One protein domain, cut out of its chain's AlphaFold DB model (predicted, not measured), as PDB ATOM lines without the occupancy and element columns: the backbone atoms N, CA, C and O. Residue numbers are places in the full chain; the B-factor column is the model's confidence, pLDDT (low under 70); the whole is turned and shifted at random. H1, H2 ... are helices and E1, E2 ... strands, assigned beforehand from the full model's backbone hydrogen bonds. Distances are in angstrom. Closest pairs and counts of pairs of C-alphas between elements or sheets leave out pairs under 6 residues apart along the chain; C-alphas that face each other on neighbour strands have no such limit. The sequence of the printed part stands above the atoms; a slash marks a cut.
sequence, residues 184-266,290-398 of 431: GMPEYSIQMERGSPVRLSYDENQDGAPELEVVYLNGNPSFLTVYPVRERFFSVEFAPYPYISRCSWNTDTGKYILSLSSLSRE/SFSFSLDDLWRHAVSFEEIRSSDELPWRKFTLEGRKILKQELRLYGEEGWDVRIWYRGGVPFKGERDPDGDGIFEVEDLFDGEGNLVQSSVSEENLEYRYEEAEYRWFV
ATOM      1  N   GLY A 184      42.244   3.620  -8.276       78.69
ATOM      2  CA  GLY A 184      43.078   4.232  -7.248       78.69
ATOM      3  C   GLY A 184      43.784   5.510  -7.701       78.69
ATOM      4  O   GLY A 184      44.553   6.073  -6.913       78.69
ATOM      5  N   MET A 185      43.546   5.974  -8.928       78.31
ATOM      6  CA  MET A 185      44.076   7.211  -9.478       78.31
ATOM      7  C   MET A 185      42.914   8.094  -9.978       78.31
ATOM      8  O   MET A 185      42.159   7.717 -10.863       78.31
ATOM      9  N   PRO A 186      42.722   9.292  -9.404       79.25
ATOM     10  CA  PRO A 186      41.576  10.121  -9.754       79.25
ATOM     11  C   PRO A 186      41.734  10.762 -11.133       79.25
ATOM     12  O   PRO A 186      42.740  11.426 -11.380       79.25
ATOM     13  N   GLU A 187      40.716  10.655 -11.992       83.31
ATOM     14  CA  GLU A 187      40.699  11.385 -13.265       83.31
ATOM     15  C   GLU A 187      40.302  12.846 -13.068       83.31
ATOM     16  O   GLU A 187      40.745  13.724 -13.801       83.31
ATOM     17  N   TYR A 188      39.464  13.138 -12.072       84.88
ATOM     18  CA  TYR A 188      39.020  14.500 -11.803       84.88
ATOM     19  C   TYR A 188      39.761  15.100 -10.624       84.88
ATOM     20  O   TYR A 188      39.926  14.480  -9.572       84.88
ATOM     21  N   SER A 189      40.102  16.378 -10.753       86.25
ATOM     22  CA  SER A 189      40.484  17.198  -9.614       86.25
ATOM     23  C   SER A 189      39.832  18.571  -9.675       86.25
ATOM     24  O   SER A 189      39.723  19.186 -10.735       86.25
ATOM     25  N   ILE A 190      39.388  19.070  -8.526       85.19
ATOM     26  CA  ILE A 190      38.877  20.431  -8.385       85.19
ATOM     27  C   ILE A 190      39.635  21.152  -7.284       85.19
ATOM     28  O   ILE A 190      39.740  20.691  -6.145       85.19
ATOM     29  N   GLN A 191      40.173  22.307  -7.650       87.31
ATOM     30  CA  GLN A 191      40.819  23.231  -6.750       87.31
ATOM     31  C   GLN A 191      39.804  24.249  -6.233       87.31
ATOM     32  O   GLN A 191      39.094  24.890  -7.009       87.31
ATOM     33  N   MET A 192      39.791  24.446  -4.922       80.56
ATOM     34  CA  MET A 192      38.950  25.382  -4.197       80.56
ATOM     35  C   MET A 192      39.816  26.418  -3.476       80.56
ATOM     36  O   MET A 192      40.800  26.086  -2.815       80.56
ATOM     37  N   GLU A 193      39.389  27.674  -3.511       79.12
ATOM     38  CA  GLU A 193      39.925  28.754  -2.692       79.12
ATOM     39  C   GLU A 193      38.778  29.409  -1.914       79.12
ATOM     40  O   GLU A 193      37.772  29.828  -2.483       79.12
ATOM     41  N   ARG A 194      38.904  29.474  -0.579       74.94
ATOM     42  CA  ARG A 194      37.892  30.080   0.319       74.94
ATOM     43  C   ARG A 194      36.465  29.543   0.096       74.94
ATOM     44  O   ARG A 194      35.493  30.280   0.230       74.94
ATOM     45  N   GLY A 195      36.343  28.256  -0.234       70.25
ATOM     46  CA  GLY A 195      35.056  27.593  -0.464       70.25
ATOM     47  C   GLY A 195      34.447  27.818  -1.852       70.25
ATOM     48  O   GLY A 195      33.325  27.385  -2.078       70.25
ATOM     49  N   SER A 196      35.164  28.459  -2.779       74.56
ATOM     50  CA  SER A 196      34.758  28.601  -4.185       74.56
ATOM     51  C   SER A 196      35.727  27.857  -5.101       74.56
ATOM     52  O   SER A 196      36.922  27.851  -4.804       74.56
ATOM     53  N   PRO A 197      35.268  27.252  -6.206       80.19
ATOM     54  CA  PRO A 197      36.177  26.642  -7.163       80.19
ATOM     55  C   PRO A 197      37.003  27.709  -7.870       80.19
ATOM     56  O   PRO A 197      36.526  28.816  -8.133       80.19
ATOM     57  N   VAL A 198      38.243  27.344  -8.171       89.06
ATOM     58  CA  VAL A 198      39.181  28.143  -8.969       89.06
ATOM     59  C   VAL A 198      39.677  27.374 -10.189       89.06
ATOM     60  O   VAL A 198      39.976  27.993 -11.209       89.06
ATOM     61  N   ARG A 199      39.700  26.034 -10.135       91.62
ATOM     62  CA  ARG A 199      40.130  25.181 -11.251       91.62
ATOM     63  C   ARG A 199      39.463  23.809 -11.189       91.62
ATOM     64  O   ARG A 199      39.373  23.245 -10.109       91.62
ATOM     65  N   LEU A 200      39.035  23.272 -12.323       89.31
ATOM     66  CA  LEU A 200      38.633  21.877 -12.517       89.31
ATOM     67  C   LEU A 200      39.542  21.285 -13.592       89.31
ATOM     68  O   LEU A 200      39.789  21.944 -14.596       89.31
ATOM     69  N   SER A 201      40.000  20.061 -13.386       90.75
ATOM     70  CA  SER A 201      40.851  19.319 -14.305       90.75
ATOM     71  C   SER A 201      40.305  17.904 -14.462       90.75
ATOM     72  O   SER A 201      39.858  17.315 -13.477       90.75
ATOM     73  N   TYR A 202      40.356  17.379 -15.681       88.31
ATOM     74  CA  TYR A 202      40.017  16.003 -16.027       88.31
ATOM     75  C   TYR A 202      41.161  15.406 -16.850       88.31
ATOM     76  O   TYR A 202      41.453  15.928 -17.921       88.31
ATOM     77  N   ASP A 203      41.809  14.377 -16.309       89.19
ATOM     78  CA  ASP A 203      42.954  13.647 -16.863       89.19
ATOM     79  C   ASP A 203      42.594  12.154 -16.912       89.19
ATOM     80  O   ASP A 203      42.782  11.412 -15.950       89.19
ATOM     81  N   GLU A 204      41.965  11.736 -18.006       84.88
ATOM     82  CA  GLU A 204      41.406  10.397 -18.167       84.88
ATOM     83  C   GLU A 204      42.485   9.316 -18.220       84.88
ATOM     84  O   GLU A 204      42.293   8.211 -17.715       84.88
ATOM     85  N   ASN A 205      43.605   9.613 -18.877       86.62
ATOM     86  CA  ASN A 205      44.694   8.660 -19.061       86.62
ATOM     87  C   ASN A 205      45.762   8.756 -17.952       86.62
ATOM     88  O   ASN A 205      46.708   7.960 -17.955       86.62
ATOM     89  N   GLN A 206      45.589   9.707 -17.023       87.06
ATOM     90  CA  GLN A 206      46.427   9.956 -15.850       87.06
ATOM     91  C   GLN A 206      47.895  10.211 -16.212       87.06
ATOM     92  O   GLN A 206      48.822   9.837 -15.481       87.06
ATOM     93  N   ASP A 207      48.131  10.829 -17.367       86.94
ATOM     94  CA  ASP A 207      49.473  11.089 -17.877       86.94
ATOM     95  C   ASP A 207      50.076  12.409 -17.356       86.94
ATOM     96  O   ASP A 207      51.241  12.723 -17.634       86.94
ATOM     97  N   GLY A 208      49.304  13.155 -16.560       86.50
ATOM     98  CA  GLY A 208      49.665  14.444 -15.983       86.50
ATOM     99  C   GLY A 208      49.339  15.640 -16.880       86.50
ATOM    100  O   GLY A 208      49.579  16.778 -16.462       86.50
ATOM    101  N   ALA A 209      48.816  15.420 -18.090       87.75
ATOM    102  CA  ALA A 209      48.310  16.453 -18.985       87.75
ATOM    103  C   ALA A 209      46.793  16.271 -19.187       87.75
ATOM    104  O   ALA A 209      46.385  15.423 -19.975       87.75
ATOM    105  N   PRO A 210      45.950  17.082 -18.525       88.75
ATOM    106  CA  PRO A 210      44.510  16.861 -18.542       88.75
ATOM    107  C   PRO A 210      43.895  17.069 -19.928       88.75
ATOM    108  O   PRO A 210      44.201  18.054 -20.601       88.75
ATOM    109  N   GLU A 211      42.956  16.209 -20.324       86.00
ATOM    110  CA  GLU A 211      42.138  16.379 -21.528       86.00
ATOM    111  C   GLU A 211      41.151  17.546 -21.418       86.00
ATOM    112  O   GLU A 211      40.734  18.104 -22.436       86.00
ATOM    113  N   LEU A 212      40.756  17.941 -20.206       87.25
ATOM    114  CA  LEU A 212      39.870  19.083 -19.999       87.25
ATOM    115  C   LEU A 212      40.260  19.891 -18.770       87.25
ATOM    116  O   LEU A 212      40.532  19.359 -17.697       87.25
ATOM    117  N   GLU A 213      40.195  21.209 -18.918       91.31
ATOM    118  CA  GLU A 213      40.452  22.156 -17.847       91.31
ATOM    119  C   GLU A 213      39.441  23.302 -17.856       91.31
ATOM    120  O   GLU A 213      39.173  23.898 -18.896       91.31
ATOM    121  N   VAL A 214      38.910  23.652 -16.683       91.25
ATOM    122  CA  VAL A 214      38.052  24.827 -16.484       91.25
ATOM    123  C   VAL A 214      38.654  25.712 -15.409       91.25
ATOM    124  O   VAL A 214      38.912  25.258 -14.296       91.25
ATOM    125  N   VAL A 215      38.824  26.994 -15.709       93.38
ATOM    126  CA  VAL A 215      39.207  28.017 -14.735       93.38
ATOM    127  C   VAL A 215      37.964  28.780 -14.306       93.38
ATOM    128  O   VAL A 215      37.111  29.131 -15.127       93.38
ATOM    129  N   TYR A 216      37.881  29.051 -13.008       89.00
ATOM    130  CA  TYR A 216      36.772  29.773 -12.404       89.00
ATOM    131  C   TYR A 216      37.238  31.113 -11.848       89.00
ATOM    132  O   TYR A 216      38.272  31.217 -11.190       89.00
ATOM    133  N   LEU A 217      36.419  32.139 -12.054       87.25
ATOM    134  CA  LEU A 217      36.554  33.447 -11.436       87.25
ATOM    135  C   LEU A 217      35.308  33.719 -10.591       87.25
ATOM    136  O   LEU A 217      34.195  33.811 -11.109       87.25
ATOM    137  N   ASN A 218      35.492  33.848  -9.274       81.81
ATOM    138  CA  ASN A 218      34.399  34.025  -8.308       81.81
ATOM    139  C   ASN A 218      33.328  32.919  -8.404       81.81
ATOM    140  O   ASN A 218      32.132  33.197  -8.343       81.81
ATOM    141  N   GLY A 219      33.764  31.672  -8.606       78.75
ATOM    142  CA  GLY A 219      32.883  30.510  -8.732       78.75
ATOM    143  C   GLY A 219      32.168  30.369 -10.080       78.75
ATOM    144  O   GLY A 219      31.436  29.402 -10.259       78.75
ATOM    145  N   ASN A 220      32.384  31.290 -11.026       84.44
ATOM    146  CA  ASN A 220      31.837  31.210 -12.380       84.44
ATOM    147  C   ASN A 220      32.926  30.812 -13.381       84.44
ATOM    148  O   ASN A 220      34.047  31.306 -13.251       84.44
ATOM    149  N   PRO A 221      32.628  29.984 -14.393       89.44
ATOM    150  CA  PRO A 221      33.580  29.688 -15.456       89.44
ATOM    151  C   PRO A 221      34.056  30.962 -16.157       89.44
ATOM    152  O   PRO A 221      33.243  31.781 -16.588       89.44
ATOM    153  N   SER A 222      35.372  31.119 -16.269       91.88
ATOM    154  CA  SER A 222      36.010  32.199 -17.027       91.88
ATOM    155  C   SER A 222      36.737  31.676 -18.261       91.88
ATOM    156  O   SER A 222      36.792  32.364 -19.280       91.88
ATOM    157  N   PHE A 223      37.261  30.452 -18.195       93.62
ATOM    158  CA  PHE A 223      38.021  29.838 -19.275       93.62
ATOM    159  C   PHE A 223      37.827  28.322 -19.283       93.62
ATOM    160  O   PHE A 223      37.763  27.705 -18.222       93.62
ATOM    161  N   LEU A 224      37.742  27.729 -20.468       91.00
ATOM    162  CA  LEU A 224      37.707  26.284 -20.696       91.00
ATOM    163  C   LEU A 224      38.768  25.938 -21.741       91.00
ATOM    164  O   LEU A 224      38.827  26.602 -22.775       91.00
ATOM    165  N   THR A 225      39.511  24.860 -21.519       90.75
ATOM    166  CA  THR A 225      40.387  24.236 -22.516       90.75
ATOM    167  C   THR A 225      40.052  22.759 -22.646       90.75
ATOM    168  O   THR A 225      39.801  22.086 -21.648       90.75
ATOM    169  N   VAL A 226      40.058  22.261 -23.878       86.38
ATOM    170  CA  VAL A 226      39.878  20.850 -24.219       86.38
ATOM    171  C   VAL A 226      41.046  20.419 -25.104       86.38
ATOM    172  O   VAL A 226      41.298  21.047 -26.135       86.38
ATOM    173  N   TYR A 227      41.738  19.355 -24.710       82.31
ATOM    174  CA  TYR A 227      42.911  18.793 -25.374       82.31
ATOM    175  C   TYR A 227      42.555  17.443 -26.015       82.31
ATOM    176  O   TYR A 227      42.722  16.403 -25.385       82.31
ATOM    177  N   PRO A 228      42.056  17.415 -27.264       69.88
ATOM    178  CA  PRO A 228      41.856  16.158 -27.983       69.88
ATOM    179  C   PRO A 228      43.177  15.415 -28.249       69.88
ATOM    180  O   PRO A 228      43.205  14.188 -28.236       69.88
ATOM    181  N   VAL A 229      44.273  16.146 -28.495       67.75
ATOM    182  CA  VAL A 229      45.625  15.608 -28.720       67.75
ATOM    183  C   VAL A 229      46.636  16.590 -28.133       67.75
ATOM    184  O   VAL A 229      46.447  17.800 -28.237       67.75
ATOM    185  N   ARG A 230      47.732  16.104 -27.535       63.56
ATOM    186  CA  ARG A 230      48.813  16.973 -27.032       63.56
ATOM    187  C   ARG A 230      49.240  17.960 -28.137       63.56
ATOM    188  O   ARG A 230      49.493  17.536 -29.255       63.56
ATOM    189  N   GLU A 231      49.269  19.255 -27.807       71.81
ATOM    190  CA  GLU A 231      49.536  20.420 -28.689       71.81
ATOM    191  C   GLU A 231      48.356  20.948 -29.531       71.81
ATOM    192  O   GLU A 231      48.333  22.141 -29.840       71.81
ATOM    193  N   ARG A 232      47.321  20.142 -29.801       76.94
ATOM    194  CA  ARG A 232      46.078  20.606 -30.439       76.94
ATOM    195  C   ARG A 232      44.997  20.780 -29.392       76.94
ATOM    196  O   ARG A 232      44.563  19.818 -28.767       76.94
ATOM    197  N   PHE A 233      44.534  22.006 -29.210       81.56
ATOM    198  CA  PHE A 233      43.508  22.276 -28.215       81.56
ATOM    199  C   PHE A 233      42.490  23.284 -28.698       81.56
ATOM    200  O   PHE A 233      42.762  24.162 -29.517       81.56
ATOM    201  N   PHE A 234      41.305  23.153 -28.132       87.50
ATOM    202  CA  PHE A 234      40.232  24.104 -28.281       87.50
ATOM    203  C   PHE A 234      40.040  24.839 -26.958       87.50
ATOM    204  O   PHE A 234      40.023  24.211 -25.900       87.50
ATOM    205  N   SER A 235      39.881  26.159 -27.002       91.38
ATOM    206  CA  SER A 235      39.599  26.949 -25.809       91.38
ATOM    207  C   SER A 235      38.427  27.904 -25.979       91.38
ATOM    208  O   SER A 235      38.121  28.377 -27.076       91.38
ATOM    209  N   VAL A 236      37.776  28.194 -24.855       91.44
ATOM    210  CA  VAL A 236      36.638  29.105 -24.737       91.44
ATOM    211  C   VAL A 236      36.925  30.093 -23.624       91.44
ATOM    212  O   VAL A 236      37.138  29.701 -22.480       91.44
ATOM    213  N   GLU A 237      36.882  31.378 -23.947       94.88
ATOM    214  CA  GLU A 237      36.862  32.461 -22.971       94.88
ATOM    215  C   GLU A 237      35.419  32.919 -22.772       94.88
ATOM    216  O   GLU A 237      34.674  33.178 -23.729       94.88
ATOM    217  N   PHE A 238      35.035  33.040 -21.508       92.31
ATOM    218  CA  PHE A 238      33.752  33.590 -21.115       92.31
ATOM    219  C   PHE A 238      33.920  35.068 -20.753       92.31
ATOM    220  O   PHE A 238      34.880  35.478 -20.098       92.31
ATOM    221  N   ALA A 239      32.947  35.878 -21.159       91.00
ATOM    222  CA  ALA A 239      32.663  37.167 -20.541       91.00
ATOM    223  C   ALA A 239      32.016  36.906 -19.153       91.00
ATOM    224  O   ALA A 239      32.244  35.842 -18.569       91.00
ATOM    225  N   PRO A 240      31.191  37.797 -18.566       90.50
ATOM    226  CA  PRO A 240      30.334  37.369 -17.465       90.50
ATOM    227  C   PRO A 240      29.570  36.102 -17.873       90.50
ATOM    228  O   PRO A 240      28.825  36.110 -18.852       90.50
ATOM    229  N   TYR A 241      29.809  34.993 -17.173       87.31
ATOM    230  CA  TYR A 241      29.156  33.723 -17.474       87.31
ATOM    231  C   TYR A 241      27.625  33.913 -17.483       87.31
ATOM    232  O   TYR A 241      27.114  34.615 -16.604       87.31
ATOM    233  N   PRO A 242      26.879  33.344 -18.455       90.50
ATOM    234  CA  PRO A 242      27.277  32.307 -19.417       90.50
ATOM    235  C   PRO A 242      27.588  32.815 -20.838       90.50
ATOM    236  O   PRO A 242      27.384  32.095 -21.816       90.50
ATOM    237  N   TYR A 243      28.027  34.064 -21.001       92.31
ATOM    238  CA  TYR A 243      28.327  34.614 -22.327       92.31
ATOM    239  C   TYR A 243      29.739  34.241 -22.780       92.31
ATOM    240  O   TYR A 243      30.708  34.506 -22.074       92.31
ATOM    241  N   ILE A 244      29.864  33.665 -23.972       92.75
ATOM    242  CA  ILE A 244      31.140  33.373 -24.624       92.75
ATOM    243  C   ILE A 244      31.608  34.626 -25.368       92.75
ATOM    244  O   ILE A 244      30.871  35.168 -26.196       92.75
ATOM    245  N   SER A 245      32.834  35.068 -25.091       95.06
ATOM    246  CA  SER A 245      33.470  36.204 -25.771       95.06
ATOM    247  C   SER A 245      34.414  35.766 -26.883       95.06
ATOM    248  O   SER A 245      34.504  36.440 -27.912       95.06
ATOM    249  N   ARG A 246      35.122  34.650 -26.696       95.69
ATOM    250  CA  ARG A 246      36.131  34.185 -27.646       95.69
ATOM    251  C   ARG A 246      36.241  32.666 -27.644       95.69
ATOM    252  O   ARG A 246      36.187  32.030 -26.598       95.69
ATOM    253  N   CYS A 247      36.453  32.107 -28.825       93.62
ATOM    254  CA  CYS A 247      36.869  30.723 -29.011       93.62
ATOM    255  C   CYS A 247      38.207  30.693 -29.746       93.62
ATOM    256  O   CYS A 247      38.452  31.546 -30.604       93.62
ATOM    257  N   SER A 248      39.068  29.727 -29.437       92.62
ATOM    258  CA  SER A 248      40.284  29.514 -30.216       92.62
ATOM    259  C   SER A 248      40.587  28.043 -30.460       92.62
ATOM    260  O   SER A 248      40.277  27.197 -29.627       92.62
ATOM    261  N   TRP A 249      41.191  27.763 -31.610       90.69
ATOM    262  CA  TRP A 249      41.646  26.438 -32.017       90.69
ATOM    263  C   TRP A 249      43.134  26.524 -32.284       90.69
ATOM    264  O   TRP A 249      43.562  27.333 -33.106       90.69
ATOM    265  N   ASN A 250      43.908  25.704 -31.589       87.69
ATOM    266  CA  ASN A 250      45.321  25.531 -31.856       87.69
ATOM    267  C   ASN A 250      45.537  24.249 -32.661       87.69
ATOM    268  O   ASN A 250      44.999  23.195 -32.319       87.69
ATOM    269  N   THR A 251      46.296  24.368 -33.740       86.00
ATOM    270  CA  THR A 251      46.574  23.318 -34.723       86.00
ATOM    271  C   THR A 251      48.059  23.343 -35.075       86.00
ATOM    272  O   THR A 251      48.749  24.320 -34.799       86.00
ATOM    273  N   ASP A 252      48.548  22.312 -35.759       84.12
ATOM    274  CA  ASP A 252      49.956  22.239 -36.177       84.12
ATOM    275  C   ASP A 252      50.360  23.392 -37.115       84.12
ATOM    276  O   ASP A 252      51.526  23.787 -37.176       84.12
ATOM    277  N   THR A 253      49.399  23.937 -37.865       85.00
ATOM    278  CA  THR A 253      49.625  25.015 -38.834       85.00
ATOM    279  C   THR A 253      49.483  26.404 -38.218       85.00
ATOM    280  O   THR A 253      49.948  27.386 -38.805       85.00
ATOM    281  N   GLY A 254      48.888  26.509 -37.028       89.69
ATOM    282  CA  GLY A 254      48.666  27.783 -36.365       89.69
ATOM    283  C   GLY A 254      47.449  27.818 -35.449       89.69
ATOM    284  O   GLY A 254      46.836  26.801 -35.117       89.69
ATOM    285  N   LYS A 255      47.093  29.034 -35.044       92.19
ATOM    286  CA  LYS A 255      45.994  29.335 -34.136       92.19
ATOM    287  C   LYS A 255      44.912  30.143 -34.844       92.19
ATOM    288  O   LYS A 255      45.174  31.192 -35.429       92.19
ATOM    289  N   TYR A 256      43.677  29.690 -34.696       92.94
ATOM    290  CA  TYR A 256      42.481  30.373 -35.169       92.94
ATOM    291  C   TYR A 256      41.732  30.964 -33.982       92.94
ATOM    292  O   TYR A 256      41.542  30.285 -32.973       92.94
ATOM    293  N   ILE A 257      41.295  32.216 -34.082       95.19
ATOM    294  CA  ILE A 257      40.576  32.915 -33.014       95.19
ATOM    295  C   ILE A 257      39.275  33.475 -33.568       95.19
ATOM    296  O   ILE A 257      39.271  34.232 -34.533       95.19
ATOM    297  N   LEU A 258      38.165  33.149 -32.919       95.31
ATOM    298  CA  LEU A 258      36.849  33.688 -33.227       95.31
ATOM    299  C   LEU A 258      36.387  34.560 -32.063       95.31
ATOM    300  O   LEU A 258      36.261  34.073 -30.940       95.31
ATOM    301  N   SER A 259      36.124  35.839 -32.323       96.44
ATOM    302  CA  SER A 259      35.550  36.746 -31.323       96.44
ATOM    303  C   SER A 259      34.052  36.887 -31.550       96.44
ATOM    304  O   SER A 259      33.597  37.052 -32.685       96.44
ATOM    305  N   LEU A 260      33.282  36.830 -30.468       94.81
ATOM    306  CA  LEU A 260      31.826  36.737 -30.475       94.81
ATOM    307  C   LEU A 260      31.214  37.971 -29.806       94.81
ATOM    308  O   LEU A 260      31.742  38.485 -28.823       94.81
ATOM    309  N   SER A 261      30.079  38.446 -30.323       90.19
ATOM    310  CA  SER A 261      29.350  39.572 -29.710       90.19
ATOM    311  C   SER A 261      28.393  39.143 -28.604       90.19
ATOM    312  O   SER A 261      28.185  39.878 -27.644       90.19
ATOM    313  N   SER A 262      27.728  38.001 -28.784       81.12
ATOM    314  CA  SER A 262      26.575  37.635 -27.963       81.12
ATOM    315  C   SER A 262      26.177  36.171 -28.150       81.12
ATOM    316  O   SER A 262      25.139  35.870 -28.722       81.12
ATOM    317  N   LEU A 263      26.983  35.235 -27.650       90.31
ATOM    318  CA  LEU A 263      26.563  33.835 -27.551       90.31
ATOM    319  C   LEU A 263      26.476  33.430 -26.085       90.31
ATOM    320  O   LEU A 263      27.486  33.376 -25.396       90.31
ATOM    321  N   SER A 264      25.269  33.143 -25.609       90.00
ATOM    322  CA  SER A 264      25.062  32.596 -24.270       90.00
ATOM    323  C   SER A 264      25.013  31.076 -24.344       90.00
ATOM    324  O   SER A 264      24.191  30.513 -25.074       90.00
ATOM    325  N   ARG A 265      25.897  30.407 -23.607       83.50
ATOM    326  CA  ARG A 265      25.911  28.953 -23.521       83.50
ATOM    327  C   ARG A 265      26.390  28.527 -22.146       83.50
ATOM    328  O   ARG A 265      27.505  28.839 -21.742       83.50
ATOM    329  N   GLU A 266      25.543  27.786 -21.449       80.12
ATOM    330  CA  GLU A 266      25.973  27.088 -20.247       80.12
ATOM    331  C   GLU A 266      26.932  25.965 -20.631       80.12
ATOM    332  O   GLU A 266      26.763  25.327 -21.676       80.12
ATOM    333  N   SER A 290      31.187  15.757 -22.271       57.28
ATOM    334  CA  SER A 290      31.000  16.023 -23.698       57.28
ATOM    335  C   SER A 290      30.723  17.504 -23.904       57.28
ATOM    336  O   SER A 290      29.644  18.016 -23.604       57.28
ATOM    337  N   PHE A 291      31.720  18.209 -24.426       61.84
ATOM    338  CA  PHE A 291      31.577  19.596 -24.832       61.84
ATOM    339  C   PHE A 291      31.306  19.647 -26.335       61.84
ATOM    340  O   PHE A 291      32.133  19.219 -27.132       61.84
ATOM    341  N   SER A 292      30.134  20.142 -26.739       63.03
ATOM    342  CA  SER A 292      29.833  20.348 -28.157       63.03
ATOM    343  C   SER A 292      29.163  21.696 -28.396       63.03
ATOM    344  O   SER A 292      28.207  22.092 -27.723       63.03
ATOM    345  N   PHE A 293      29.683  22.396 -29.392       68.69
ATOM    346  CA  PHE A 293      29.095  23.573 -30.010       68.69
ATOM    347  C   PHE A 293      28.880  23.243 -31.478       68.69
ATOM    348  O   PHE A 293      29.683  22.544 -32.099       68.69
ATOM    349  N   SER A 294      27.799  23.766 -32.047       75.50
ATOM    350  CA  SER A 294      27.741  23.838 -33.495       75.50
ATOM    351  C   SER A 294      28.654  24.974 -33.926       75.50
ATOM    352  O   SER A 294      28.482  26.116 -33.492       75.50
ATOM    353  N   LEU A 295      29.620  24.677 -34.787       75.50
ATOM    354  CA  LEU A 295      30.444  25.712 -35.400       75.50
ATOM    355  C   LEU A 295      29.570  26.749 -36.132       75.50
ATOM    356  O   LEU A 295      29.850  27.943 -36.115       75.50
ATOM    357  N   ASP A 296      28.446  26.292 -36.685       81.44
ATOM    358  CA  ASP A 296      27.415  27.111 -37.314       81.44
ATOM    359  C   ASP A 296      26.845  28.179 -36.353       81.44
ATOM    360  O   ASP A 296      26.611  29.320 -36.766       81.44
ATOM    361  N   ASP A 297      26.670  27.842 -35.069       84.00
ATOM    362  CA  ASP A 297      26.197  28.772 -34.037       84.00
ATOM    363  C   ASP A 297      27.280  29.772 -33.630       84.00
ATOM    364  O   ASP A 297      26.979  30.961 -33.492       84.00
ATOM    365  N   LEU A 298      28.533  29.325 -33.495       87.00
ATOM    366  CA  LEU A 298      29.663  30.221 -33.239       87.00
ATOM    367  C   LEU A 298      29.777  31.271 -34.355       87.00
ATOM    368  O   LEU A 298      29.795  32.470 -34.084       87.00
ATOM    369  N   TRP A 299      29.722  30.847 -35.617       84.19
ATOM    370  CA  TRP A 299      29.813  31.749 -36.768       84.19
ATOM    371  C   TRP A 299      28.664  32.752 -36.883       84.19
ATOM    372  O   TRP A 299      28.880  33.866 -37.358       84.19
ATOM    373  N   ARG A 300      27.440  32.409 -36.453       88.19
ATOM    374  CA  ARG A 300      26.315  33.375 -36.443       88.19
ATOM    375  C   ARG A 300      26.587  34.572 -35.546       88.19
ATOM    376  O   ARG A 300      26.118  35.664 -35.855       88.19
ATOM    377  N   HIS A 301      27.307  34.349 -34.452       92.56
ATOM    378  CA  HIS A 301      27.535  35.348 -33.411       92.56
ATOM    379  C   HIS A 301      28.931  35.975 -33.490       92.56
ATOM    380  O   HIS A 301      29.238  36.890 -32.717       92.56
ATOM    381  N   ALA A 302      29.760  35.501 -34.422       94.06
ATOM    382  CA  ALA A 302      31.095  36.010 -34.660       94.06
ATOM    383  C   ALA A 302      31.069  37.435 -35.212       94.06
ATOM    384  O   ALA A 302      30.328  37.752 -36.143       94.06
ATOM    385  N   VAL A 303      31.924  38.273 -34.637       97.06
ATOM    386  CA  VAL A 303      32.210  39.638 -35.104       97.06
ATOM    387  C   VAL A 303      33.589  39.745 -35.731       97.06
ATOM    388  O   VAL A 303      33.820  40.620 -36.565       97.06
ATOM    389  N   SER A 304      34.503  38.843 -35.373       96.81
ATOM    390  CA  SER A 304      35.783  38.728 -36.051       96.81
ATOM    391  C   SER A 304      36.317  37.305 -36.046       96.81
ATOM    392  O   SER A 304      35.996  36.503 -35.167       96.81
ATOM    393  N   PHE A 305      37.165  37.033 -37.029       95.31
ATOM    394  CA  PHE A 305      37.959  35.818 -37.141       95.31
ATOM    395  C   PHE A 305      39.407  36.202 -37.424       95.31
ATOM    396  O   PHE A 305      39.656  37.072 -38.253       95.31
ATOM    397  N   GLU A 306      40.349  35.587 -36.731       96.06
ATOM    398  CA  GLU A 306      41.777  35.861 -36.840       96.06
ATOM    399  C   GLU A 306      42.538  34.551 -37.034       96.06
ATOM    400  O   GLU A 306      42.213  33.533 -36.421       96.06
ATOM    401  N   GLU A 307      43.554  34.593 -37.886       94.56
ATOM    402  CA  GLU A 307      44.428  33.471 -38.207       94.56
ATOM    403  C   GLU A 307      45.875  33.872 -37.902       94.56
ATOM    404  O   GLU A 307      46.370  34.899 -38.377       94.56
ATOM    405  N   ILE A 308      46.545  33.059 -37.090       93.56
ATOM    406  CA  ILE A 308      47.932  33.225 -36.649       93.56
ATOM    407  C   ILE A 308      48.681  31.968 -37.093       93.56
ATOM    408  O   ILE A 308      48.243  30.870 -36.762       93.56
ATOM    409  N   ARG A 309      49.781  32.087 -37.843       91.06
ATOM    410  CA  ARG A 309      50.589  30.911 -38.221       91.06
ATOM    411  C   ARG A 309      51.412  30.440 -37.033       91.06
ATOM    412  O   ARG A 309      51.711  31.223 -36.143       91.06
ATOM    413  N   SER A 310      51.835  29.181 -37.040       87.25
ATOM    414  CA  SER A 310      52.682  28.633 -35.968       87.25
ATOM    415  C   SER A 310      54.024  29.364 -35.791       87.25
ATOM    416  O   SER A 310      54.579  29.345 -34.697       87.25
ATOM    417  N   SER A 311      54.529  30.030 -36.836       86.75
ATOM    418  CA  SER A 311      55.741  30.862 -36.794       86.75
ATOM    419  C   SER A 311      55.520  32.290 -36.293       86.75
ATOM    420  O   SER A 311      56.501  32.985 -36.032       86.75
ATOM    421  N   ASP A 312      54.268  32.739 -36.199       87.19
ATOM    422  CA  ASP A 312      53.931  34.151 -36.045       87.19
ATOM    423  C   ASP A 312      53.355  34.409 -34.646       87.19
ATOM    424  O   ASP A 312      52.555  33.632 -34.127       87.19
ATOM    425  N   GLU A 313      53.713  35.535 -34.031       88.88
ATOM    426  CA  GLU A 313      53.126  35.945 -32.743       88.88
ATOM    427  C   GLU A 313      51.800  36.698 -32.914       88.88
ATOM    428  O   GLU A 313      50.962  36.742 -32.011       88.88
ATOM    429  N   LEU A 314      51.606  37.303 -34.085       91.75
ATOM    430  CA  LEU A 314      50.488  38.180 -34.387       91.75
ATOM    431  C   LEU A 314      49.652  37.618 -35.544       91.75
ATOM    432  O   LEU A 314      50.183  36.920 -36.410       91.75
ATOM    433  N   PRO A 315      48.349  37.948 -35.620       93.12
ATOM    434  CA  PRO A 315      47.506  37.471 -36.706       93.12
ATOM    435  C   PRO A 315      47.988  38.045 -38.030       93.12
ATOM    436  O   PRO A 315      48.075  39.264 -38.183       93.12
ATOM    437  N   TRP A 316      48.286  37.169 -38.984       93.69
ATOM    438  CA  TRP A 316      48.633  37.565 -40.349       93.69
ATOM    439  C   TRP A 316      47.383  37.837 -41.187       93.69
ATOM    440  O   TRP A 316      47.453  38.453 -42.247       93.69
ATOM    441  N   ARG A 317      46.218  37.381 -40.715       94.81
ATOM    442  CA  ARG A 317      44.938  37.590 -41.377       94.81
ATOM    443  C   ARG A 317      43.828  37.792 -40.358       94.81
ATOM    444  O   ARG A 317      43.728  37.063 -39.373       94.81
ATOM    445  N   LYS A 318      42.964  38.767 -40.629       96.38
ATOM    446  CA  LYS A 318      41.775  39.070 -39.833       96.38
ATOM    447  C   LYS A 318      40.579  39.350 -40.725       96.38
ATOM    448  O   LYS A 318      40.695  40.016 -41.744       96.38
ATOM    449  N   PHE A 319      39.412  38.892 -40.303       96.19
ATOM    450  CA  PHE A 319      38.131  39.204 -40.914       96.19
ATOM    451  C   PHE A 319      37.231  39.886 -39.896       96.19
ATOM    452  O   PHE A 319      37.157  39.470 -38.740       96.19
ATOM    453  N   THR A 320      36.519  40.914 -40.343       97.00
ATOM    454  CA  THR A 320      35.397  41.524 -39.625       97.00
ATOM    455  C   THR A 320      34.099  41.018 -40.233       97.00
ATOM    456  O   THR A 320      33.955  40.990 -41.459       97.00
ATOM    457  N   LEU A 321      33.164  40.625 -39.376       94.50
ATOM    458  CA  LEU A 321      31.977  39.866 -39.747       94.50
ATOM    459  C   LEU A 321      30.700  40.543 -39.247       94.50
ATOM    460  O   LEU A 321      30.682  41.151 -38.179       94.50
ATOM    461  N   GLU A 322      29.611  40.360 -39.989       90.94
ATOM    462  CA  GLU A 322      28.251  40.690 -39.559       90.94
ATOM    463  C   GLU A 322      27.287  39.599 -40.035       90.94
ATOM    464  O   GLU A 322      27.053  39.430 -41.233       90.94
ATOM    465  N   GLY A 323      26.741  38.814 -39.099       84.12
ATOM    466  CA  GLY A 323      25.757  37.773 -39.415       84.12
ATOM    467  C   GLY A 323      26.235  36.796 -40.497       84.12
ATOM    468  O   GLY A 323      25.493  36.526 -41.442       84.12
ATOM    469  N   ARG A 324      27.477  36.295 -40.362       86.75
ATOM    470  CA  ARG A 324      28.227  35.436 -41.313       86.75
ATOM    471  C   ARG A 324      28.748  36.103 -42.579       86.75
ATOM    472  O   ARG A 324      29.408  35.448 -43.379       86.75
ATOM    473  N   LYS A 325      28.455  37.377 -42.798       89.94
ATOM    474  CA  LYS A 325      28.962  38.092 -43.966       89.94
ATOM    475  C   LYS A 325      30.301  38.705 -43.620       89.94
ATOM    476  O   LYS A 325      30.422  39.382 -42.603       89.94
ATOM    477  N   ILE A 326      31.284  38.496 -44.483       93.69
ATOM    478  CA  ILE A 326      32.545  39.223 -44.409       93.69
ATOM    479  C   ILE A 326      32.259  40.669 -44.810       93.69
ATOM    480  O   ILE A 326      31.666  40.920 -45.859       93.69
ATOM    481  N   LEU A 327      32.654  41.606 -43.952       95.62
ATOM    482  CA  LEU A 327      32.589  43.044 -44.215       95.62
ATOM    483  C   LEU A 327      33.962  43.606 -44.577       95.62
ATOM    484  O   LEU A 327      34.073  44.476 -45.440       95.62
ATOM    485  N   LYS A 328      35.002  43.109 -43.906       97.50
ATOM    486  CA  LYS A 328      36.381  43.560 -44.068       97.50
ATOM    487  C   LYS A 328      37.335  42.390 -43.882       97.50
ATOM    488  O   LYS A 328      37.104  41.556 -43.011       97.50
ATOM    489  N   GLN A 329      38.409  42.371 -44.652       97.81
ATOM    490  CA  GLN A 329      39.574  41.523 -44.450       97.81
ATOM    491  C   GLN A 329      40.807  42.405 -44.291       97.81
ATOM    492  O   GLN A 329      40.931  43.422 -44.970       97.81
ATOM    493  N   GLU A 330      41.709  42.010 -43.406       97.31
ATOM    494  CA  GLU A 330      42.994  42.656 -43.172       97.31
ATOM    495  C   GLU A 330      44.092  41.590 -43.247       97.31
ATOM    496  O   GLU A 330      43.894  40.468 -42.767       97.31
ATOM    497  N   LEU A 331      45.214  41.910 -43.892       95.31
ATOM    498  CA  LEU A 331      46.351  41.003 -44.060       95.31
ATOM    499  C   LEU A 331      47.643  41.684 -43.625       95.31
ATOM    500  O   LEU A 331      47.817  42.876 -43.869       95.31
ATOM    501  N   ARG A 332      48.535  40.906 -43.012       93.00
ATOM    502  CA  ARG A 332      49.926  41.267 -42.760       93.00
ATOM    503  C   ARG A 332      50.831  40.421 -43.655       93.00
ATOM    504  O   ARG A 332      50.689  39.198 -43.695       93.00
ATOM    505  N   LEU A 333      51.727  41.073 -44.378       87.50
ATOM    506  CA  LEU A 333      52.644  40.519 -45.364       87.50
ATOM    507  C   LEU A 333      54.098  40.594 -44.891       87.50
ATOM    508  O   LEU A 333      54.822  39.619 -45.071       87.50
ATOM    509  N   TYR A 334      54.509  41.700 -44.260       80.00
ATOM    510  CA  TYR A 334      55.926  41.952 -43.949       80.00
ATOM    511  C   TYR A 334      56.311  41.724 -42.483       80.00
ATOM    512  O   TYR A 334      57.467  41.892 -42.114       80.00
ATOM    513  N   GLY A 335      55.374  41.271 -41.646       67.12
ATOM    514  CA  GLY A 335      55.658  40.855 -40.266       67.12
ATOM    515  C   GLY A 335      55.938  41.997 -39.283       67.12
ATOM    516  O   GLY A 335      56.015  41.737 -38.084       67.12
ATOM    517  N   GLU A 336      56.023  43.239 -39.756       70.69
ATOM    518  CA  GLU A 336      56.131  44.431 -38.915       70.69
ATOM    519  C   GLU A 336      54.741  44.893 -38.434       70.69
ATOM    520  O   GLU A 336      53.695  44.489 -38.957       70.69
ATOM    521  N   GLU A 337      54.709  45.634 -37.326       78.00
ATOM    522  CA  GLU A 337      53.475  46.042 -36.652       78.00
ATOM    523  C   GLU A 337      52.542  46.803 -37.610       78.00
ATOM    524  O   GLU A 337      52.835  47.915 -38.021       78.00
ATOM    525  N   GLY A 338      51.379  46.233 -37.936       87.75
ATOM    526  CA  GLY A 338      50.451  46.882 -38.865       87.75
ATOM    527  C   GLY A 338      49.594  45.909 -39.657       87.75
ATOM    528  O   GLY A 338      49.588  44.704 -39.387       87.75
ATOM    529  N   TRP A 339      48.829  46.454 -40.597       94.50
ATOM    530  CA  TRP A 339      48.105  45.707 -41.622       94.50
ATOM    531  C   TRP A 339      48.535  46.277 -42.966       94.50
ATOM    532  O   TRP A 339      48.294  47.454 -43.191       94.50
ATOM    533  N   ASP A 340      49.091  45.451 -43.843       94.06
ATOM    534  CA  ASP A 340      49.600  45.883 -45.150       94.06
ATOM    535  C   ASP A 340      48.491  45.937 -46.207       94.06
ATOM    536  O   ASP A 340      48.587  46.610 -47.228       94.06
ATOM    537  N   VAL A 341      47.405  45.188 -45.995       95.56
ATOM    538  CA  VAL A 341      46.280  45.139 -46.934       95.56
ATOM    539  C   VAL A 341      44.966  45.188 -46.183       95.56
ATOM    540  O   VAL A 341      44.772  44.487 -45.188       95.56
ATOM    541  N   ARG A 342      44.020  45.965 -46.709       97.88
ATOM    542  CA  ARG A 342      42.620  45.980 -46.280       97.88
ATOM    543  C   ARG A 342      41.716  45.788 -47.483       97.88
ATOM    544  O   ARG A 342      41.909  46.424 -48.506       97.88
ATOM    545  N   ILE A 343      40.707  44.938 -47.356       97.31
ATOM    546  CA  ILE A 343      39.718  44.685 -48.408       97.31
ATOM    547  C   ILE A 343      38.331  44.794 -47.791       97.31
ATOM    548  O   ILE A 343      38.050  44.138 -46.788       97.31
ATOM    549  N   TRP A 344      37.455  45.602 -48.380       98.19
ATOM    550  CA  TRP A 344      36.057  45.725 -47.977       98.19
ATOM    551  C   TRP A 344      35.148  44.970 -48.930       98.19
ATOM    552  O   TRP A 344      35.312  45.002 -50.152       98.19
ATOM    553  N   TYR A 345      34.128  44.356 -48.343       96.25
ATOM    554  CA  TYR A 345      33.198  43.477 -49.024       96.25
ATOM    555  C   TYR A 345      31.776  44.029 -48.964       96.25
ATOM    556  O   TYR A 345      31.344  44.626 -47.976       96.25
ATOM    557  N   ARG A 346      31.018  43.798 -50.036       94.25
ATOM    558  CA  ARG A 346      29.592  44.103 -50.127       94.25
ATOM    559  C   ARG A 346      28.889  42.914 -50.760       94.25
ATOM    560  O   ARG A 346      29.141  42.569 -51.904       94.25
ATOM    561  N   GLY A 347      28.010  42.268 -49.995       90.56
ATOM    562  CA  GLY A 347      27.318  41.065 -50.469       90.56
ATOM    563  C   GLY A 347      28.252  39.876 -50.722       90.56
ATOM    564  O   GLY A 347      27.938  39.046 -51.562       90.56
ATOM    565  N   GLY A 348      29.387  39.805 -50.016       90.75
ATOM    566  CA  GLY A 348      30.393  38.750 -50.190       90.75
ATOM    567  C   GLY A 348      31.389  38.993 -51.328       90.75
ATOM    568  O   GLY A 348      32.319  38.213 -51.479       90.75
ATOM    569  N   VAL A 349      31.236  40.079 -52.088       92.62
ATOM    570  CA  VAL A 349      32.132  40.451 -53.193       92.62
ATOM    571  C   VAL A 349      32.998  41.642 -52.762       92.62
ATOM    572  O   VAL A 349      32.457  42.567 -52.140       92.62
ATOM    573  N   PRO A 350      34.319  41.650 -53.022       94.88
ATOM    574  CA  PRO A 350      35.155  42.810 -52.731       94.88
ATOM    575  C   PRO A 350      34.711  44.004 -53.585       94.88
ATOM    576  O   PRO A 350      34.371  43.837 -54.749       94.88
ATOM    577  N   PHE A 351      34.696  45.208 -53.010       95.81
ATOM    578  CA  PHE A 351      34.360  46.441 -53.747       95.81
ATOM    579  C   PHE A 351      35.393  47.561 -53.565       95.81
ATOM    580  O   PHE A 351      35.431  48.491 -54.369       95.81
ATOM    581  N   LYS A 352      36.222  47.480 -52.518       97.50
ATOM    582  CA  LYS A 352      37.307  48.421 -52.224       97.50
ATOM    583  C   LYS A 352      38.487  47.665 -51.613       97.50
ATOM    584  O   LYS A 352      38.266  46.743 -50.827       97.50
ATOM    585  N   GLY A 353      39.709  48.080 -51.920       97.12
ATOM    586  CA  GLY A 353      40.935  47.647 -51.264       97.12
ATOM    587  C   GLY A 353      41.863  48.824 -50.975       97.12
ATOM    588  O   GLY A 353      41.784  49.853 -51.637       97.12
ATOM    589  N   GLU A 354      42.715  48.670 -49.974       96.88
ATOM    590  CA  GLU A 354      43.825  49.571 -49.666       96.88
ATOM    591  C   GLU A 354      45.080  48.712 -49.451       96.88
ATOM    592  O   GLU A 354      44.985  47.646 -48.828       96.88
ATOM    593  N   ARG A 355      46.237  49.148 -49.970       94.44
ATOM    594  CA  ARG A 355      47.543  48.506 -49.740       94.44
ATOM    595  C   ARG A 355      48.607  49.508 -49.288       94.44
ATOM    596  O   ARG A 355      48.645  50.616 -49.817       94.44
ATOM    597  N   ASP A 356      49.439  49.046 -48.367       92.06
ATOM    598  CA  ASP A 356      50.657  49.650 -47.826       92.06
ATOM    599  C   ASP A 356      51.833  48.759 -48.287       92.06
ATOM    600  O   ASP A 356      52.046  47.667 -47.746       92.06
ATOM    601  N   PRO A 357      52.487  49.083 -49.419       87.44
ATOM    602  CA  PRO A 357      53.501  48.217 -50.009       87.44
ATOM    603  C   PRO A 357      54.858  48.268 -49.309       87.44
ATOM    604  O   PRO A 357      55.629  47.320 -49.491       87.44
ATOM    605  N   ASP A 358      55.170  49.358 -48.602       85.69
ATOM    606  CA  ASP A 358      56.461  49.570 -47.940       85.69
ATOM    607  C   ASP A 358      56.424  49.307 -46.426       85.69
ATOM    608  O   ASP A 358      57.487  49.186 -45.810       85.69
ATOM    609  N   GLY A 359      55.234  49.082 -45.869       87.81
ATOM    610  CA  GLY A 359      55.010  48.654 -44.495       87.81
ATOM    611  C   GLY A 359      55.154  49.787 -43.483       87.81
ATOM    612  O   GLY A 359      55.422  49.515 -42.310       87.81
ATOM    613  N   ASP A 360      55.032  51.048 -43.904       87.81
ATOM    614  CA  ASP A 360      55.211  52.203 -43.019       87.81
ATOM    615  C   ASP A 360      53.954  52.543 -42.181       87.81
ATOM    616  O   ASP A 360      53.990  53.396 -41.283       87.81
ATOM    617  N   GLY A 361      52.852  51.824 -42.418       88.56
ATOM    618  CA  GLY A 361      51.562  51.972 -41.755       88.56
ATOM    619  C   GLY A 361      50.610  52.948 -42.453       88.56
ATOM    620  O   GLY A 361      49.483  53.152 -41.970       88.56
ATOM    621  N   ILE A 362      51.033  53.558 -43.557       89.56
ATOM    622  CA  ILE A 362      50.247  54.440 -44.409       89.56
ATOM    623  C   ILE A 362      49.866  53.666 -45.678       89.56
ATOM    624  O   ILE A 362      50.571  52.792 -46.141       89.56
ATOM    625  N   PHE A 363      48.660  53.903 -46.198       91.75
ATOM    626  CA  PHE A 363      48.169  53.195 -47.381       91.75
ATOM    627  C   PHE A 363      48.306  54.083 -48.621       91.75
ATOM    628  O   PHE A 363      47.563  55.056 -48.776       91.75
ATOM    629  N   GLU A 364      49.211  53.722 -49.529       91.56
ATOM    630  CA  GLU A 364      49.524  54.474 -50.752       91.56
ATOM    631  C   GLU A 364      48.561  54.110 -51.872       91.56
ATOM    632  O   GLU A 364      48.302  54.929 -52.755       91.56
ATOM    633  N   VAL A 365      48.068  52.870 -51.880       92.88
ATOM    634  CA  VAL A 365      47.325  52.316 -53.009       92.88
ATOM    635  C   VAL A 365      45.877  52.071 -52.626       92.88
ATOM    636  O   VAL A 365      45.594  51.325 -51.695       92.88
ATOM    637  N   GLU A 366      44.955  52.637 -53.397       96.69
ATOM    638  CA  GLU A 366      43.526  52.338 -53.328       96.69
ATOM    639  C   GLU A 366      43.101  51.533 -54.561       96.69
ATOM    640  O   GLU A 366      43.346  51.932 -55.700       96.69
ATOM    641  N   ASP A 367      42.433  50.406 -54.327       94.50
ATOM    642  CA  ASP A 367      41.908  49.505 -55.346       94.50
ATOM    643  C   ASP A 367      40.372  49.542 -55.352       94.50
ATOM    644  O   ASP A 367      39.722  49.475 -54.306       94.50
ATOM    645  N   LEU A 368      39.766  49.592 -56.536       96.25
ATOM    646  CA  LEU A 368      38.320  49.487 -56.730       96.25
ATOM    647  C   LEU A 368      37.997  48.249 -57.556       96.25
ATOM    648  O   LEU A 368      38.659  47.957 -58.555       96.25
ATOM    649  N   PHE A 369      36.936  47.556 -57.151       94.06
ATOM    650  CA  PHE A 369      36.497  46.309 -57.766       94.06
ATOM    651  C   PHE A 369      35.088  46.456 -58.352       94.06
ATOM    652  O   PHE A 369      34.277  47.250 -57.864       94.06
ATOM    653  N   ASP A 370      34.794  45.701 -59.410       92.50
ATOM    654  CA  ASP A 370      33.449  45.616 -59.981       92.50
ATOM    655  C   ASP A 370      32.517  44.686 -59.177       92.50
ATOM    656  O   ASP A 370      32.876  44.125 -58.144       92.50
ATOM    657  N   GLY A 371      31.276  44.525 -59.652       90.62
ATOM    658  CA  GLY A 371      30.270  43.673 -59.010       90.62
ATOM    659  C   GLY A 371      30.552  42.166 -59.077       90.62
ATOM    660  O   GLY A 371      29.833  41.405 -58.435       90.62
ATOM    661  N   GLU A 372      31.566  41.743 -59.831       93.12
ATOM    662  CA  GLU A 372      32.057  40.361 -59.887       93.12
ATOM    663  C   GLU A 372      33.327  40.177 -59.036       93.12
ATOM    664  O   GLU A 372      33.799  39.055 -58.858       93.12
ATOM    665  N   GLY A 373      33.853  41.264 -58.460       88.88
ATOM    666  CA  GLY A 373      35.060  41.266 -57.641       88.88
ATOM    667  C   GLY A 373      36.349  41.354 -58.455       88.88
ATOM    668  O   GLY A 373      37.424  41.091 -57.913       88.88
ATOM    669  N   ASN A 374      36.277  41.721 -59.737       91.25
ATOM    670  CA  ASN A 374      37.464  41.964 -60.549       91.25
ATOM    671  C   ASN A 374      38.001  43.373 -60.279       91.25
ATOM    672  O   ASN A 374      37.234  44.327 -60.149       91.25
ATOM    673  N   LEU A 375      39.326  43.517 -60.228       91.38
ATOM    674  CA  LEU A 375      39.980  44.817 -60.087       91.38
ATOM    675  C   LEU A 375      39.724  45.668 -61.341       91.38
ATOM    676  O   LEU A 375      40.100  45.269 -62.443       91.38
ATOM    677  N   VAL A 376      39.119  46.846 -61.172       95.50
ATOM    678  CA  VAL A 376      38.829  47.779 -62.278       95.50
ATOM    679  C   VAL A 376      39.705  49.021 -62.268       95.50
ATOM    680  O   VAL A 376      39.984  49.582 -63.327       95.50
ATOM    681  N   GLN A 377      40.141  49.460 -61.091       93.31
ATOM    682  CA  GLN A 377      40.960  50.654 -60.942       93.31
ATOM    683  C   GLN A 377      41.900  50.492 -59.754       93.31
ATOM    684  O   GLN A 377      41.510  49.956 -58.723       93.31
ATOM    685  N   SER A 378      43.125  50.984 -59.917       94.50
ATOM    686  CA  SER A 378      44.106  51.135 -58.848       94.50
ATOM    687  C   SER A 378      44.682  52.543 -58.947       94.50
ATOM    688  O   SER A 378      45.074  52.973 -60.035       94.50
ATOM    689  N   SER A 379      44.661  53.289 -57.850       91.94
ATOM    690  CA  SER A 379      45.205  54.645 -57.762       91.94
ATOM    691  C   SER A 379      46.234  54.718 -56.650       91.94
ATOM    692  O   SER A 379      45.983  54.227 -55.555       91.94
ATOM    693  N   VAL A 380      47.362  55.362 -56.939       91.62
ATOM    694  CA  VAL A 380      48.433  55.612 -55.973       91.62
ATOM    695  C   VAL A 380      48.346  57.072 -55.534       91.62
ATOM    696  O   VAL A 380      48.258  57.956 -56.388       91.62
ATOM    697  N   SER A 381      48.326  57.329 -54.228       80.94
ATOM    698  CA  SER A 381      48.329  58.684 -53.670       80.94
ATOM    699  C   SER A 381      49.670  59.366 -53.939       80.94
ATOM    700  O   SER A 381      50.713  58.882 -53.501       80.94
ATOM    701  N   GLU A 382      49.656  60.508 -54.637       68.00
ATOM    702  CA  GLU A 382      50.882  61.270 -54.915       68.00
ATOM    703  C   GLU A 382      51.483  61.921 -53.660       68.00
ATOM    704  O   GLU A 382      52.685  62.175 -53.623       68.00
ATOM    705  N   GLU A 383      50.679  62.158 -52.617       64.06
ATOM    706  CA  GLU A 383      51.132  62.806 -51.375       64.06
ATOM    707  C   GLU A 383      52.111  61.936 -50.564       64.06
ATOM    708  O   GLU A 383      52.873  62.477 -49.767       64.06
ATOM    709  N   ASN A 384      52.163  60.626 -50.836       56.44
ATOM    710  CA  ASN A 384      53.076  59.678 -50.186       56.44
ATOM    711  C   ASN A 384      54.258  59.260 -51.088       56.44
ATOM    712  O   ASN A 384      55.087  58.445 -50.695       56.44
ATOM    713  N   LEU A 385      54.389  59.835 -52.293       54.16
ATOM    714  CA  LEU A 385      55.459  59.497 -53.250       54.16
ATOM    715  C   LEU A 385      56.845  60.069 -52.887       54.16
ATOM    716  O   LEU A 385      57.788  59.904 -53.664       54.16
ATOM    717  N   GLU A 386      57.010  60.752 -51.745       54.12
ATOM    718  CA  GLU A 386      58.340  61.208 -51.302       54.12
ATOM    719  C   GLU A 386      59.274  60.045 -50.921       54.12
ATOM    720  O   GLU A 386      60.498  60.220 -50.919       54.12
ATOM    721  N   TYR A 387      58.736  58.838 -50.716       49.28
ATOM    722  CA  TYR A 387      59.532  57.617 -50.700       49.28
ATOM    723  C   TYR A 387      59.799  57.149 -52.132       49.28
ATOM    724  O   TYR A 387      58.917  56.730 -52.882       49.28
ATOM    725  N   ARG A 388      61.067  57.281 -52.539       43.03
ATOM    726  CA  ARG A 388      61.558  56.878 -53.857       43.03
ATOM    727  C   ARG A 388      61.161  55.434 -54.162       43.03
ATOM    728  O   ARG A 388      61.768  54.502 -53.644       43.03
ATOM    729  N   TYR A 389      60.276  55.274 -55.141       44.88
ATOM    730  CA  TYR A 389      60.205  54.096 -56.005       44.88
ATOM    731  C   TYR A 389      61.488  53.996 -56.865       44.88
ATOM    732  O   TYR A 389      61.452  54.084 -58.090       44.88
ATOM    733  N   GLU A 390      62.657  53.861 -56.237       39.84
ATOM    734  CA  GLU A 390      63.858  53.344 -56.895       39.84
ATOM    735  C   GLU A 390      63.913  51.842 -56.575       39.84
ATOM    736  O   GLU A 390      64.322  51.432 -55.497       39.84
ATOM    737  N   GLU A 391      63.449  51.024 -57.523       37.19
ATOM    738  CA  GLU A 391      63.753  49.583 -57.614       37.19
ATOM    739  C   GLU A 391      63.166  48.626 -56.556       37.19
ATOM    740  O   GLU A 391      63.694  47.530 -56.362       37.19
ATOM    741  N   ALA A 392      61.995  48.909 -55.979       36.62
ATOM    742  CA  ALA A 392      61.112  47.812 -55.573       36.62
ATOM    743  C   ALA A 392      60.464  47.238 -56.844       36.62
ATOM    744  O   ALA A 392      59.344  47.585 -57.222       36.62
ATOM    745  N   GLU A 393      61.230  46.419 -57.576       37.19
ATOM    746  CA  GLU A 393      60.683  45.529 -58.594       37.19
ATOM    747  C   GLU A 393      59.403  44.900 -58.037       37.19
ATOM    748  O   GLU A 393      59.390  44.386 -56.919       37.19
ATOM    749  N   TYR A 394      58.351  44.911 -58.850       37.25
ATOM    750  CA  TYR A 394      57.184  44.037 -58.776       37.25
ATOM    751  C   TYR A 394      57.618  42.546 -58.790       37.25
ATOM    752  O   TYR A 394      57.238  41.770 -59.662       37.25
ATOM    753  N   ARG A 395      58.429  42.098 -57.824       32.75
ATOM    754  CA  ARG A 395      58.682  40.689 -57.516       32.75
ATOM    755  C   ARG A 395      57.568  40.182 -56.620       32.75
ATOM    756  O   ARG A 395      57.786  39.705 -55.517       32.75
ATOM    757  N   TRP A 396      56.363  40.250 -57.155       38.59
ATOM    758  CA  TRP A 396      55.378  39.218 -56.912       38.59
ATOM    759  C   TRP A 396      54.998  38.661 -58.289       38.59
ATOM    760  O   TRP A 396      54.403  39.356 -59.109       38.59
ATOM    761  N   PHE A 397      55.404  37.401 -58.512       38.91
ATOM    762  CA  PHE A 397      55.144  36.512 -59.659       38.91
ATOM    763  C   PHE A 397      55.987  36.661 -60.945       38.91
ATOM    764  O   PHE A 397      55.433  36.762 -62.034       38.91
ATOM    765  N   VAL A 398      57.317  36.520 -60.852       29.84
ATOM    766  CA  VAL A 398      58.116  35.875 -61.921       29.84
ATOM    767  C   VAL A 398      59.220  35.019 -61.284       29.84
ATOM    768  O   VAL A 398      60.390  35.382 -61.293       29.84
TER     769      VAL A 398
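This is residues 184 to 266 and 290 to 398 of the 431 residues of an uncharacterized protein of Spirochaeta thermophila (strain ATCC 49972 / DSM 6192 / RI 19.B1) (UniProt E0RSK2). The model is one long ribbon of fourteen antiparallel strands, laid side by side in chain order from E1 at one end to E14 at the other, twisted but hardly curled. One short helix, H1, stands up from it about halfway along, and at the E14 end a tail with no named element follows, of which residues 393 to 398 stick out free. The printed part has 192 residues, with seven strands before H1 and seven after it, and the sheet order is E1 E2 E3 E4 E5 E6 E7 E8 E9 E10 E11 E12 E13 E14. The class is mostly strand. The whole is loose, with a radius of gyration of the C-alphas of 22.2 A, and a rod in outline, spanning 72 by 33 by 31 A, with the strands running across its length.

The sheet begins with the edge strand E1, residues 188 to 193, whose hairpin with E2, residues 196 to 202, has N 191 and O 199 within hydrogen-bond range at 2.8 A. E3, residues 212 to 217, is the next neighbour, with N 200 and O 214 2.8 A apart. E4, residues 220 to 229, follows in a hairpin with E3, N 215 and O 223 being 2.8 A apart. E5, residues 232 to 238, pairs with E4 through N 226 and O 234, 2.8 A. E6, residues 243 to 251, pairs with E5 through N 237 and O 246, 2.8 A. E7, residues 254 to 264, pairs with E6 through N 249 and O 256, 2.9 A, and bends by 85 degrees at residue 261. E1 to E7 form a meander, each strand the antiparallel neighbour of the one before. H1, residues 295 to 301, is on the sheet at a height over the sheet of 7.2 A, and its line rises 61 degrees out of the local plane. It lies over E7 and only just not over a second strand, E8, residues 302 to 309: 4 of its 7 C-alphas fall on E7 and 2 on E8. The closest C-alphas of E7 and H1 are those of Leu 260 and His 301, 5.4 A apart. In H1, 2 of 3 O i to N i+4 pairs are within hydrogen-bond range. E7 and E8 are antiparallel neighbours at 167 degrees, with N 257 and O 306 2.8 A apart. A second meander runs from E8 through E9, residues 317 to 322, E10, residues 325 to 331, E11, residues 341 to 346, E12, residues 349 to 355, and E13, residues 365 to 369, to the edge strand E14, residues 375 to 380. Among its pairs, N 305 and O 319 of E8 and E9 are 3.0 A apart, and N 368 and O 377 of E13 and E14 are 2.8 A apart. E1 and E14 are apart.

E1 begins at C-alpha 188, (39.020, 14.500, -11.803). The longer strands from first to last C-alpha are E7, 27.0 A, E4, 26.5 A, E6, 24.8 A, E8, 20.5 A, and E5, 20.2 A. H1 measures 10.3 A and begins at C-alpha 295, (30.444, 25.712, -35.400). E14 ends at C-alpha 380, (48.433, 55.612, -55.973).

The C-alphas of Gly 184 and Glu 382, the two farthest apart, are 74.7 A apart. Residues 267 to 289 are not printed, and C-alphas 266 and 290 are 12.6 A apart across this cut. Of the links that are printed whole, none is long. The mean pLDDT of the printed part is 84.4, and residues 228 to 230, 290 to 293, 335 and 382 to 398 are under 70.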